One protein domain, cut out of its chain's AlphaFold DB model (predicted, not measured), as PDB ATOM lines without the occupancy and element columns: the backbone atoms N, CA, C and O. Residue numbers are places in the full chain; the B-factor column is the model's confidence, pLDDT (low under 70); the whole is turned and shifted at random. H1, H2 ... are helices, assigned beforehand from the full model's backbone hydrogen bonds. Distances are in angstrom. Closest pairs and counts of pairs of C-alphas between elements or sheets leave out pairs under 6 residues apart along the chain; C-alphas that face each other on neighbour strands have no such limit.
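What this domain is: This is residues 104 to 172 of the 175 residues of an uncharacterized protein of Oidiodendron maius Zn (UniProt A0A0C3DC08). One long helix, H1, runs along the length of the domain, and two shorter helices, H2 and H3, come back along it one after the other, H2 beside its later part and H3 beside its earlier part. A long loop, residues 129 to 148, joins H1 to H2 at the end of the domain away from Val 104 and Met 172. The printed part has 69 residues with three named helices, in the order H1, H2, H3, and no named strand; the class is all helix. The whole is loose, with a radius of gyration of the C-alphas of 14.0 A, and the C-alphas span 39 by 26 by 16 A along their three main axes.

Where its parts are: H1 is residues 104 to 128, 35.8 A from first to last C-alpha; it begins with C-alpha 104 at (-10.397, -19.527, -13.402) and ends with C-alpha 128 at (-33.993, -28.339, -38.835). Residues 129 to 148 follow with no named element, and their C-alphas lie 10 to 20 A from the mean of all C-alphas. H2 is residues 149 to 159, 15.1 A long from first to last C-alpha. After the single residue Arg 160 comes H3, residues 161 to 171, 15.3 A long from first to last C-alpha, which ends with C-alpha 171 at (-14.727, -17.894, -9.553).

How they stand to each other: H1 touches H2 with its residues 118 to 125 alone; the closest C-alphas of the two are those of Val 125 and Leu 149, 5.9 A apart. Their lines stand at a shallow tilt of 20 degrees and they run opposite ways. H1 and H2 form a helical hairpin, two helices in succession that touch and run opposite ways. H1 touches H3 with its residues 104 to 114 alone; the closest C-alphas are those of Val 104 and Ala 170, 5.0 A apart. These two also run opposite ways, at a shallow tilt of 32 degrees, only just short of steep. H2 and H3 meet only through their link. In H1, H2 and H3 every O i to N i+4 pair is within hydrogen-bond range.

The domain as a whole: The two C-alphas farthest apart are those of Gly 130 and Met 172, at 40.9 A, while the first and last printed C-alphas, those of Val 104 and Met 172, are 9.2 A apart. The printed part has no cut. The link from H1 to H2, 20 residues, is long, and the link from H2 to H3, 1 residue, is tight. The mean pLDDT of the printed part is 90.7, and no printed residue is under 70.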
ATOM      1  N   VAL A 104      -9.457 -20.448 -12.728       93.12
ATOM      2  CA  VAL A 104     -10.397 -19.527 -13.402       93.12
ATOM      3  C   VAL A 104     -10.206 -19.514 -14.919       93.12
ATOM      4  O   VAL A 104     -11.178 -19.597 -15.663       93.12
ATOM      5  N   ILE A 105      -8.957 -19.435 -15.390       93.06
ATOM      6  CA  ILE A 105      -8.645 -19.389 -16.826       93.06
ATOM      7  C   ILE A 105      -9.075 -20.702 -17.489       93.06
ATOM      8  O   ILE A 105      -9.744 -20.688 -18.520       93.06
ATOM      9  N   ASN A 106      -8.748 -21.840 -16.876       94.12
ATOM     10  CA  ASN A 106      -9.117 -23.151 -17.409       94.12
ATOM     11  C   ASN A 106     -10.638 -23.358 -17.410       94.12
ATOM     12  O   ASN A 106     -11.193 -23.790 -18.420       94.12
ATOM     13  N   ALA A 107     -11.317 -23.005 -16.314       94.56
ATOM     14  CA  ALA A 107     -12.772 -23.081 -16.218       94.56
ATOM     15  C   ALA A 107     -13.454 -22.160 -17.241       94.56
ATOM     16  O   ALA A 107     -14.434 -22.557 -17.865       94.56
ATOM     17  N   GLY A 108     -12.900 -20.965 -17.474       95.00
ATOM     18  CA  GLY A 108     -13.379 -20.031 -18.492       95.00
ATOM     19  C   GLY A 108     -13.276 -20.599 -19.905       95.00
ATOM     20  O   GLY A 108     -14.237 -20.521 -20.665       95.00
ATOM     21  N   ILE A 109     -12.156 -21.243 -20.246       95.94
ATOM     22  CA  ILE A 109     -11.981 -21.902 -21.552       95.94
ATOM     23  C   ILE A 109     -13.005 -23.027 -21.742       95.94
ATOM     24  O   ILE A 109     -13.591 -23.149 -22.818       95.94
ATOM     25  N   ILE A 110     -13.224 -23.855 -20.716       96.00
ATOM     26  CA  ILE A 110     -14.193 -24.960 -20.777       96.00
ATOM     27  C   ILE A 110     -15.612 -24.412 -20.944       96.00
ATOM     28  O   ILE A 110     -16.338 -24.867 -21.826       96.00
ATOM     29  N   ARG A 111     -15.983 -23.399 -20.156       96.44
ATOM     30  CA  ARG A 111     -17.288 -22.742 -20.244       96.44
ATOM     31  C   ARG A 111     -17.525 -22.109 -21.615       96.44
ATOM     32  O   ARG A 111     -18.588 -22.317 -22.185       96.44
ATOM     33  N   ALA A 112     -16.543 -21.390 -22.157       96.69
ATOM     34  CA  ALA A 112     -16.662 -20.756 -23.469       96.69
ATOM     35  C   ALA A 112     -16.884 -21.788 -24.588       96.69
ATOM     36  O   ALA A 112     -17.715 -21.584 -25.469       96.69
ATOM     37  N   ARG A 113     -16.183 -22.929 -24.532       96.56
ATOM     38  CA  ARG A 113     -16.397 -24.036 -25.478       96.56
ATOM     39  C   ARG A 113     -17.789 -24.644 -25.340       96.56
ATOM     40  O   ARG A 113     -18.455 -24.842 -26.348       96.56
ATOM     41  N   ASP A 114     -18.228 -24.905 -24.110       96.56
ATOM     42  CA  ASP A 114     -19.559 -25.454 -23.840       96.56
ATOM     43  C   ASP A 114     -20.679 -24.517 -24.324       96.56
ATOM     44  O   ASP A 114     -21.632 -24.963 -24.959       96.56
ATOM     45  N   GLU A 115     -20.546 -23.208 -24.093       95.31
ATOM     46  CA  GLU A 115     -21.484 -22.194 -24.589       95.31
ATOM     47  C   GLU A 115     -21.523 -22.151 -26.121       95.31
ATOM     48  O   GLU A 115     -22.613 -22.145 -26.696       95.31
ATOM     49  N   GLN A 116     -20.364 -22.205 -26.782       96.50
ATOM     50  CA  GLN A 116     -20.290 -22.246 -28.242       96.50
ATOM     51  C   GLN A 116     -20.951 -23.505 -28.817       96.50
ATOM     52  O   GLN A 116     -21.732 -23.420 -29.766       96.50
ATOM     53  N   GLU A 117     -20.663 -24.680 -28.253       95.25
ATOM     54  CA  GLU A 117     -21.287 -25.942 -28.667       95.25
ATOM     55  C   GLU A 117     -22.809 -25.881 -28.521       95.25
ATOM     56  O   GLU A 117     -23.540 -26.286 -29.425       95.25
ATOM     57  N   MET A 118     -23.290 -25.327 -27.409       94.56
ATOM     58  CA  MET A 118     -24.718 -25.185 -27.140       94.56
ATOM     59  C   MET A 118     -25.419 -24.235 -28.104       94.56
ATOM     60  O   MET A 118     -26.527 -24.542 -28.543       94.56
ATOM     61  N   GLN A 119     -24.790 -23.113 -28.455       94.69
ATOM     62  CA  GLN A 119     -25.319 -22.194 -29.463       94.69
ATOM     63  C   GLN A 119     -25.379 -22.857 -30.842       94.69
ATOM     64  O   GLN A 119     -26.416 -22.803 -31.502       94.69
ATOM     65  N   ASN A 120     -24.315 -23.560 -31.241       95.25
ATOM     66  CA  ASN A 120     -24.271 -24.281 -32.514       95.25
ATOM     67  C   ASN A 120     -25.356 -25.369 -32.582       95.25
ATOM     68  O   ASN A 120     -26.046 -25.509 -33.593       95.25
ATOM     69  N   MET A 121     -25.539 -26.129 -31.497       94.00
ATOM     70  CA  MET A 121     -26.598 -27.135 -31.412       94.00
ATOM     71  C   MET A 121     -27.983 -26.497 -31.498       94.00
ATOM     72  O   MET A 121     -28.791 -26.955 -32.303       94.00
ATOM     73  N   LEU A 122     -28.253 -25.435 -30.730       94.12
ATOM     74  CA  LEU A 122     -29.542 -24.739 -30.771       94.12
ATOM     75  C   LEU A 122     -29.860 -24.259 -32.188       94.12
ATOM     76  O   LEU A 122     -30.935 -24.558 -32.701       94.12
ATOM     77  N   GLN A 123     -28.897 -23.612 -32.847       94.44
ATOM     78  CA  GLN A 123     -29.047 -23.144 -34.221       94.44
ATOM     79  C   GLN A 123     -29.350 -24.302 -35.182       94.44
ATOM     80  O   GLN A 123     -30.256 -24.199 -36.008       94.44
ATOM     81  N   SER A 124     -28.638 -25.427 -35.064       93.88
ATOM     82  CA  SER A 124     -28.883 -26.602 -35.911       93.88
ATOM     83  C   SER A 124     -30.295 -27.170 -35.724       93.88
ATOM     84  O   SER A 124     -30.965 -27.513 -36.701       93.88
ATOM     85  N   VAL A 125     -30.780 -27.211 -34.480       93.56
ATOM     86  CA  VAL A 125     -32.116 -27.711 -34.154       93.56
ATOM     87  C   VAL A 125     -33.169 -26.737 -34.680       93.56
ATOM     88  O   VAL A 125     -34.117 -27.175 -35.328       93.56
ATOM     89  N   GLN A 126     -32.985 -25.432 -34.473       93.75
ATOM     90  CA  GLN A 126     -33.878 -24.382 -34.970       93.75
ATOM     91  C   GLN A 126     -34.010 -24.434 -36.497       93.75
ATOM     92  O   GLN A 126     -35.125 -24.524 -37.008       93.75
ATOM     93  N   LEU A 127     -32.889 -24.509 -37.223       93.88
ATOM     94  CA  LEU A 127     -32.886 -24.649 -38.682       93.88
ATOM     95  C   LEU A 127     -33.600 -25.927 -39.141       93.88
ATOM     96  O   LEU A 127     -34.404 -25.875 -40.068       93.88
ATOM     97  N   SER A 128     -33.354 -27.063 -38.477       91.81
ATOM     98  CA  SER A 128     -33.993 -28.339 -38.835       91.81
ATOM     99  C   SER A 128     -35.513 -28.351 -38.623       91.81
ATOM    100  O   SER A 128     -36.217 -29.073 -39.325       91.81
ATOM    101  N   ASN A 129     -36.017 -27.535 -37.692       89.25
ATOM    102  CA  ASN A 129     -37.443 -27.416 -37.376       89.25
ATOM    103  C   ASN A 129     -38.102 -26.184 -38.023       89.25
ATOM    104  O   ASN A 129     -39.272 -25.915 -37.760       89.25
ATOM    105  N   GLY A 130     -37.378 -25.421 -38.854       92.06
ATOM    106  CA  GLY A 130     -37.910 -24.215 -39.501       92.06
ATOM    107  C   GLY A 130     -38.240 -23.077 -38.526       92.06
ATOM    108  O   GLY A 130     -39.119 -22.262 -38.803       92.06
ATOM    109  N   ILE A 131     -37.558 -23.022 -37.380       90.69
ATOM    110  CA  ILE A 131     -37.709 -21.962 -36.382       90.69
ATOM    111  C   ILE A 131     -36.705 -20.859 -36.714       90.69
ATOM    112  O   ILE A 131     -35.500 -21.043 -36.581       90.69
ATOM    113  N   TYR A 132     -37.204 -19.701 -37.141       91.00
ATOM    114  CA  TYR A 132     -36.363 -18.549 -37.496       91.00
ATOM    115  C   TYR A 132     -36.202 -17.533 -36.360       91.00
ATOM    116  O   TYR A 132     -35.453 -16.570 -36.499       91.00
ATOM    117  N   ASN A 133     -36.901 -17.731 -35.241       90.31
ATOM    118  CA  ASN A 133     -36.735 -16.913 -34.047       90.31
ATOM    119  C   ASN A 133     -35.665 -17.537 -33.141       90.31
ATOM    120  O   ASN A 133     -35.862 -18.643 -32.637       90.31
ATOM    121  N   SER A 134     -34.566 -16.813 -32.920       86.00
ATOM    122  CA  SER A 134     -33.455 -17.237 -32.061       86.00
ATOM    123  C   SER A 134     -33.866 -17.478 -30.612       86.00
ATOM    124  O   SER A 134     -33.254 -18.309 -29.944       86.00
ATOM    125  N   ASP A 135     -34.903 -16.784 -30.148       86.12
ATOM    126  CA  ASP A 135     -35.327 -16.788 -28.748       86.12
ATOM    127  C   ASP A 135     -36.251 -17.970 -28.430       86.12
ATOM    128  O   ASP A 135     -36.518 -18.263 -27.265       86.12
ATOM    129  N   ILE A 136     -36.751 -18.662 -29.461       87.69
ATOM    130  CA  ILE A 136     -37.603 -19.837 -29.295       87.69
ATOM    131  C   ILE A 136     -36.719 -21.071 -29.170       87.69
ATOM    132  O   ILE A 136     -36.046 -21.486 -30.121       87.69
ATOM    133  N   GLU A 137     -36.761 -21.697 -27.998       85.38
ATOM    134  CA  GLU A 137     -36.198 -23.025 -27.823       85.38
ATOM    135  C   GLU A 137     -37.142 -24.081 -28.427       85.38
ATOM    136  O   GLU A 137     -38.344 -24.064 -28.164       85.38
ATOM    137  N   PRO A 138     -36.626 -25.003 -29.253       82.50
ATOM    138  CA  PRO A 138     -37.422 -26.086 -29.810       82.50
ATOM    139  C   PRO A 138     -37.837 -27.063 -28.707       82.50
ATOM    140  O   PRO A 138     -36.990 -27.637 -28.019       82.50
ATOM    141  N   GLU A 139     -39.142 -27.294 -28.581       80.38
ATOM    142  CA  GLU A 139     -39.714 -28.282 -27.668       80.38
ATOM    143  C   GLU A 139     -40.207 -29.513 -28.436       80.38
ATOM    144  O   GLU A 139     -40.657 -29.428 -29.578       80.38
ATOM    145  N   HIS A 140     -40.103 -30.681 -27.805       78.44
ATOM    146  CA  HIS A 140     -40.641 -31.935 -28.324       78.44
ATOM    147  C   HIS A 140     -41.542 -32.536 -27.244       78.44
ATOM    148  O   HIS A 140     -41.063 -32.873 -26.163       78.44
ATOM    149  N   GLU A 141     -42.840 -32.651 -27.532       71.44
ATOM    150  CA  GLU A 141     -43.893 -32.966 -26.545       71.44
ATOM    151  C   GLU A 141     -43.859 -34.406 -26.011       71.44
ATOM    152  O   GLU A 141     -44.588 -34.752 -25.085       71.44
ATOM    153  N   THR A 142     -43.037 -35.282 -26.590       75.50
ATOM    154  CA  THR A 142     -42.959 -36.683 -26.160       75.50
ATOM    155  C   THR A 142     -41.806 -36.928 -25.193       75.50
ATOM    156  O   THR A 142     -40.639 -36.687 -25.505       75.50
ATOM    157  N   ASP A 143     -42.148 -37.504 -24.041       71.62
ATOM    158  CA  ASP A 143     -41.206 -37.917 -22.992       71.62
ATOM    159  C   ASP A 143     -40.563 -39.294 -23.239       71.62
ATOM    160  O   ASP A 143     -39.731 -39.755 -22.456       71.62
ATOM    161  N   TRP A 144     -40.921 -39.979 -24.329       78.44
ATOM    162  CA  TRP A 144     -40.307 -41.256 -24.701       78.44
ATOM    163  C   TRP A 144     -38.857 -41.061 -25.170       78.44
ATOM    164  O   TRP A 144     -38.494 -40.017 -25.715       78.44
ATOM    165  N   TYR A 145     -38.019 -42.088 -24.997       78.06
ATOM    166  CA  TYR A 145     -36.613 -42.034 -25.404       78.06
ATOM    167  C   TYR A 145     -36.478 -41.835 -26.925       78.06
ATOM    168  O   TYR A 145     -36.845 -42.702 -27.719       78.06
ATOM    169  N   CYS A 146     -35.932 -40.682 -27.309       85.06
ATOM    170  CA  CYS A 146     -35.775 -40.203 -28.679       85.06
ATOM    171  C   CYS A 146     -34.317 -39.795 -28.897       85.06
ATOM    172  O   CYS A 146     -33.735 -39.121 -28.048       85.06
ATOM    173  N   ASN A 147     -33.732 -40.146 -30.045       87.31
ATOM    174  CA  ASN A 147     -32.400 -39.665 -30.436       87.31
ATOM    175  C   ASN A 147     -32.461 -38.462 -31.396       87.31
ATOM    176  O   ASN A 147     -31.529 -38.206 -32.155       87.31
ATOM    177  N   CYS A 148     -33.586 -37.752 -31.415       90.62
ATOM    178  CA  CYS A 148     -33.783 -36.563 -32.231       90.62
ATOM    179  C   CYS A 148     -32.917 -35.391 -31.744       90.62
ATOM    180  O   CYS A 148     -32.531 -35.326 -30.576       90.62
ATOM    181  N   LEU A 149     -32.646 -34.435 -32.640       91.31
ATOM    182  CA  LEU A 149     -31.805 -33.268 -32.345       91.31
ATOM    183  C   LEU A 149     -32.311 -32.473 -31.129       91.31
ATOM    184  O   LEU A 149     -31.506 -32.005 -30.329       91.31
ATOM    185  N   VAL A 150     -33.633 -32.383 -30.943       91.81
ATOM    186  CA  VAL A 150     -34.251 -31.692 -29.799       91.81
ATOM    187  C   VAL A 150     -33.887 -32.361 -28.471       91.81
ATOM    188  O   VAL A 150     -33.415 -31.691 -27.553       91.81
ATOM    189  N   HIS A 151     -34.028 -33.688 -28.356       91.00
ATOM    190  CA  HIS A 151     -33.628 -34.405 -27.139       91.00
ATOM    191  C   HIS A 151     -32.115 -34.436 -26.951       91.00
ATOM    192  O   HIS A 151     -31.661 -34.345 -25.815       91.00
ATOM    193  N   GLN A 152     -31.319 -34.495 -28.024       91.88
ATOM    194  CA  GLN A 152     -29.862 -34.347 -27.917       91.88
ATOM    195  C   GLN A 152     -29.487 -32.983 -27.322       91.88
ATOM    196  O   GLN A 152     -28.694 -32.925 -26.383       91.88
ATOM    197  N   TYR A 153     -30.102 -31.900 -27.807       92.81
ATOM    198  CA  TYR A 153     -29.928 -30.555 -27.257       92.81
ATOM    199  C   TYR A 153     -30.384 -30.465 -25.799       92.81
ATOM    200  O   TYR A 153     -29.631 -29.985 -24.955       92.81
ATOM    201  N   LYS A 154     -31.566 -30.996 -25.466       90.88
ATOM    202  CA  LYS A 154     -32.095 -31.025 -24.092       90.88
ATOM    203  C   LYS A 154     -31.167 -31.791 -23.142       90.88
ATOM    204  O   LYS A 154     -30.834 -31.293 -22.069       90.88
ATOM    205  N   ASN A 155     -30.687 -32.961 -23.555       90.88
ATOM    206  CA  ASN A 155     -29.744 -33.770 -22.784       90.88
ATOM    207  C   ASN A 155     -28.407 -33.045 -22.601       90.88
ATOM    208  O   ASN A 155     -27.881 -33.002 -21.487       90.88
ATOM    209  N   ARG A 156     -27.881 -32.417 -23.665       92.25
ATOM    210  CA  ARG A 156     -26.667 -31.602 -23.570       92.25
ATOM    211  C   ARG A 156     -26.881 -30.451 -22.596       92.25
ATOM    212  O   ARG A 156     -26.061 -30.306 -21.698       92.25
ATOM    213  N   LYS A 157     -28.004 -29.728 -22.681       91.94
ATOM    214  CA  LYS A 157     -28.382 -28.630 -21.775       91.94
ATOM    215  C   LYS A 157     -28.369 -29.061 -20.307       91.94
ATOM    216  O   LYS A 157     -27.790 -28.353 -19.491       91.94
ATOM    217  N   ILE A 158     -28.927 -30.231 -19.985       90.62
ATOM    218  CA  ILE A 158     -28.905 -30.794 -18.622       90.62
ATOM    219  C   ILE A 158     -27.471 -31.140 -18.194       90.62
ATOM    220  O   ILE A 158     -27.060 -30.818 -17.080       90.62
ATOM    221  N   SER A 159     -26.671 -31.731 -19.088       91.75
ATOM    222  CA  SER A 159     -25.278 -32.103 -18.796       91.75
ATOM    223  C   SER A 159     -24.354 -30.912 -18.491       91.75
ATOM    224  O   SER A 159     -23.274 -31.105 -17.932       91.75
ATOM    225  N   ARG A 160     -24.772 -29.677 -18.810       93.81
ATOM    226  CA  ARG A 160     -23.994 -28.449 -18.559       93.81
ATOM    227  C   ARG A 160     -23.841 -28.106 -17.086       93.81
ATOM    228  O   ARG A 160     -22.965 -27.306 -16.762       93.81
ATOM    229  N   LEU A 161     -24.660 -28.685 -16.206       93.44
ATOM    230  CA  LEU A 161     -24.608 -28.397 -14.772       93.44
ATOM    231  C   LEU A 161     -23.179 -28.537 -14.221       93.44
ATOM    232  O   LEU A 161     -22.706 -27.644 -13.531       93.44
ATOM    233  N   GLY A 162     -22.437 -29.570 -14.634       92.62
ATOM    234  CA  GLY A 162     -21.050 -29.759 -14.191       92.62
ATOM    235  C   GLY A 162     -20.089 -28.648 -14.641       92.62
ATOM    236  O   GLY A 162     -19.176 -28.281 -13.902       92.62
ATOM    237  N   VAL A 163     -20.294 -28.062 -15.826       94.12
ATOM    238  CA  VAL A 163     -19.499 -26.914 -16.305       94.12
ATOM    239  C   VAL A 163     -19.859 -25.649 -15.525       94.12
ATOM    240  O   VAL A 163     -18.975 -24.866 -15.172       94.12
ATOM    241  N   GLN A 164     -21.144 -25.460 -15.215       93.44
ATOM    242  CA  GLN A 164     -21.619 -24.335 -14.407       93.44
ATOM    243  C   GLN A 164     -21.087 -24.406 -12.972       93.44
ATOM    244  O   GLN A 164     -20.594 -23.404 -12.460       93.44
ATOM    245  N   GLU A 165     -21.112 -25.587 -12.353       93.56
ATOM    246  CA  GLU A 165     -20.532 -25.834 -11.030       93.56
ATOM    247  C   GLU A 165     -19.016 -25.617 -11.030       93.56
ATOM    248  O   GLU A 165     -18.488 -24.948 -10.144       93.56
ATOM    249  N   MET A 166     -18.306 -26.122 -12.044       93.25
ATOM    250  CA  MET A 166     -16.865 -25.898 -12.199       93.25
ATOM    251  C   MET A 166     -16.531 -24.408 -12.288       93.25
ATOM    252  O   MET A 166     -15.609 -23.944 -11.620       93.25
ATOM    253  N   TRP A 167     -17.279 -23.655 -13.097       94.25
ATOM    254  CA  TRP A 167     -17.108 -22.210 -13.220       94.25
ATOM    255  C   TRP A 167     -17.416 -21.488 -11.907       94.25
ATOM    256  O   TRP A 167     -16.615 -20.663 -11.470       94.25
ATOM    257  N   ALA A 168     -18.536 -21.819 -11.261       92.44
ATOM    258  CA  ALA A 168     -18.913 -21.238  -9.979       92.44
ATOM    259  C   ALA A 168     -17.806 -21.464  -8.938       92.44
ATOM    260  O   ALA A 168     -17.311 -20.505  -8.359       92.44
ATOM    261  N   ASN A 169     -17.330 -22.700  -8.790       92.06
ATOM    262  CA  ASN A 169     -16.249 -23.041  -7.866       92.06
ATOM    263  C   ASN A 169     -14.927 -22.339  -8.206       92.06
ATOM    264  O   ASN A 169     -14.191 -21.963  -7.301       92.06
ATOM    265  N   ALA A 170     -14.613 -22.164  -9.493       92.25
ATOM    266  CA  ALA A 170     -13.389 -21.496  -9.921       92.25
ATOM    267  C   ALA A 170     -13.405 -19.990  -9.627       92.25
ATOM    268  O   ALA A 170     -12.367 -19.429  -9.287       92.25
ATOM    269  N   VAL A 171     -14.560 -19.338  -9.787       90.62
ATOM    270  CA  VAL A 171     -14.727 -17.894  -9.553       90.62
ATOM    271  C   VAL A 171     -14.852 -17.568  -8.066       90.62
ATOM    272  O   VAL A 171     -14.460 -16.477  -7.649       90.62
ATOM    273  N   MET A 172     -15.380 -18.491  -7.260       86.75
ATOM    274  CA  MET A 172     -15.469 -18.304  -5.815       86.75
ATOM    275  C   MET A 172     -14.070 -18.187  -5.199       86.75
ATOM    276  O   MET A 172     -13.175 -18.991  -5.456       86.75
TER     277      MET A 172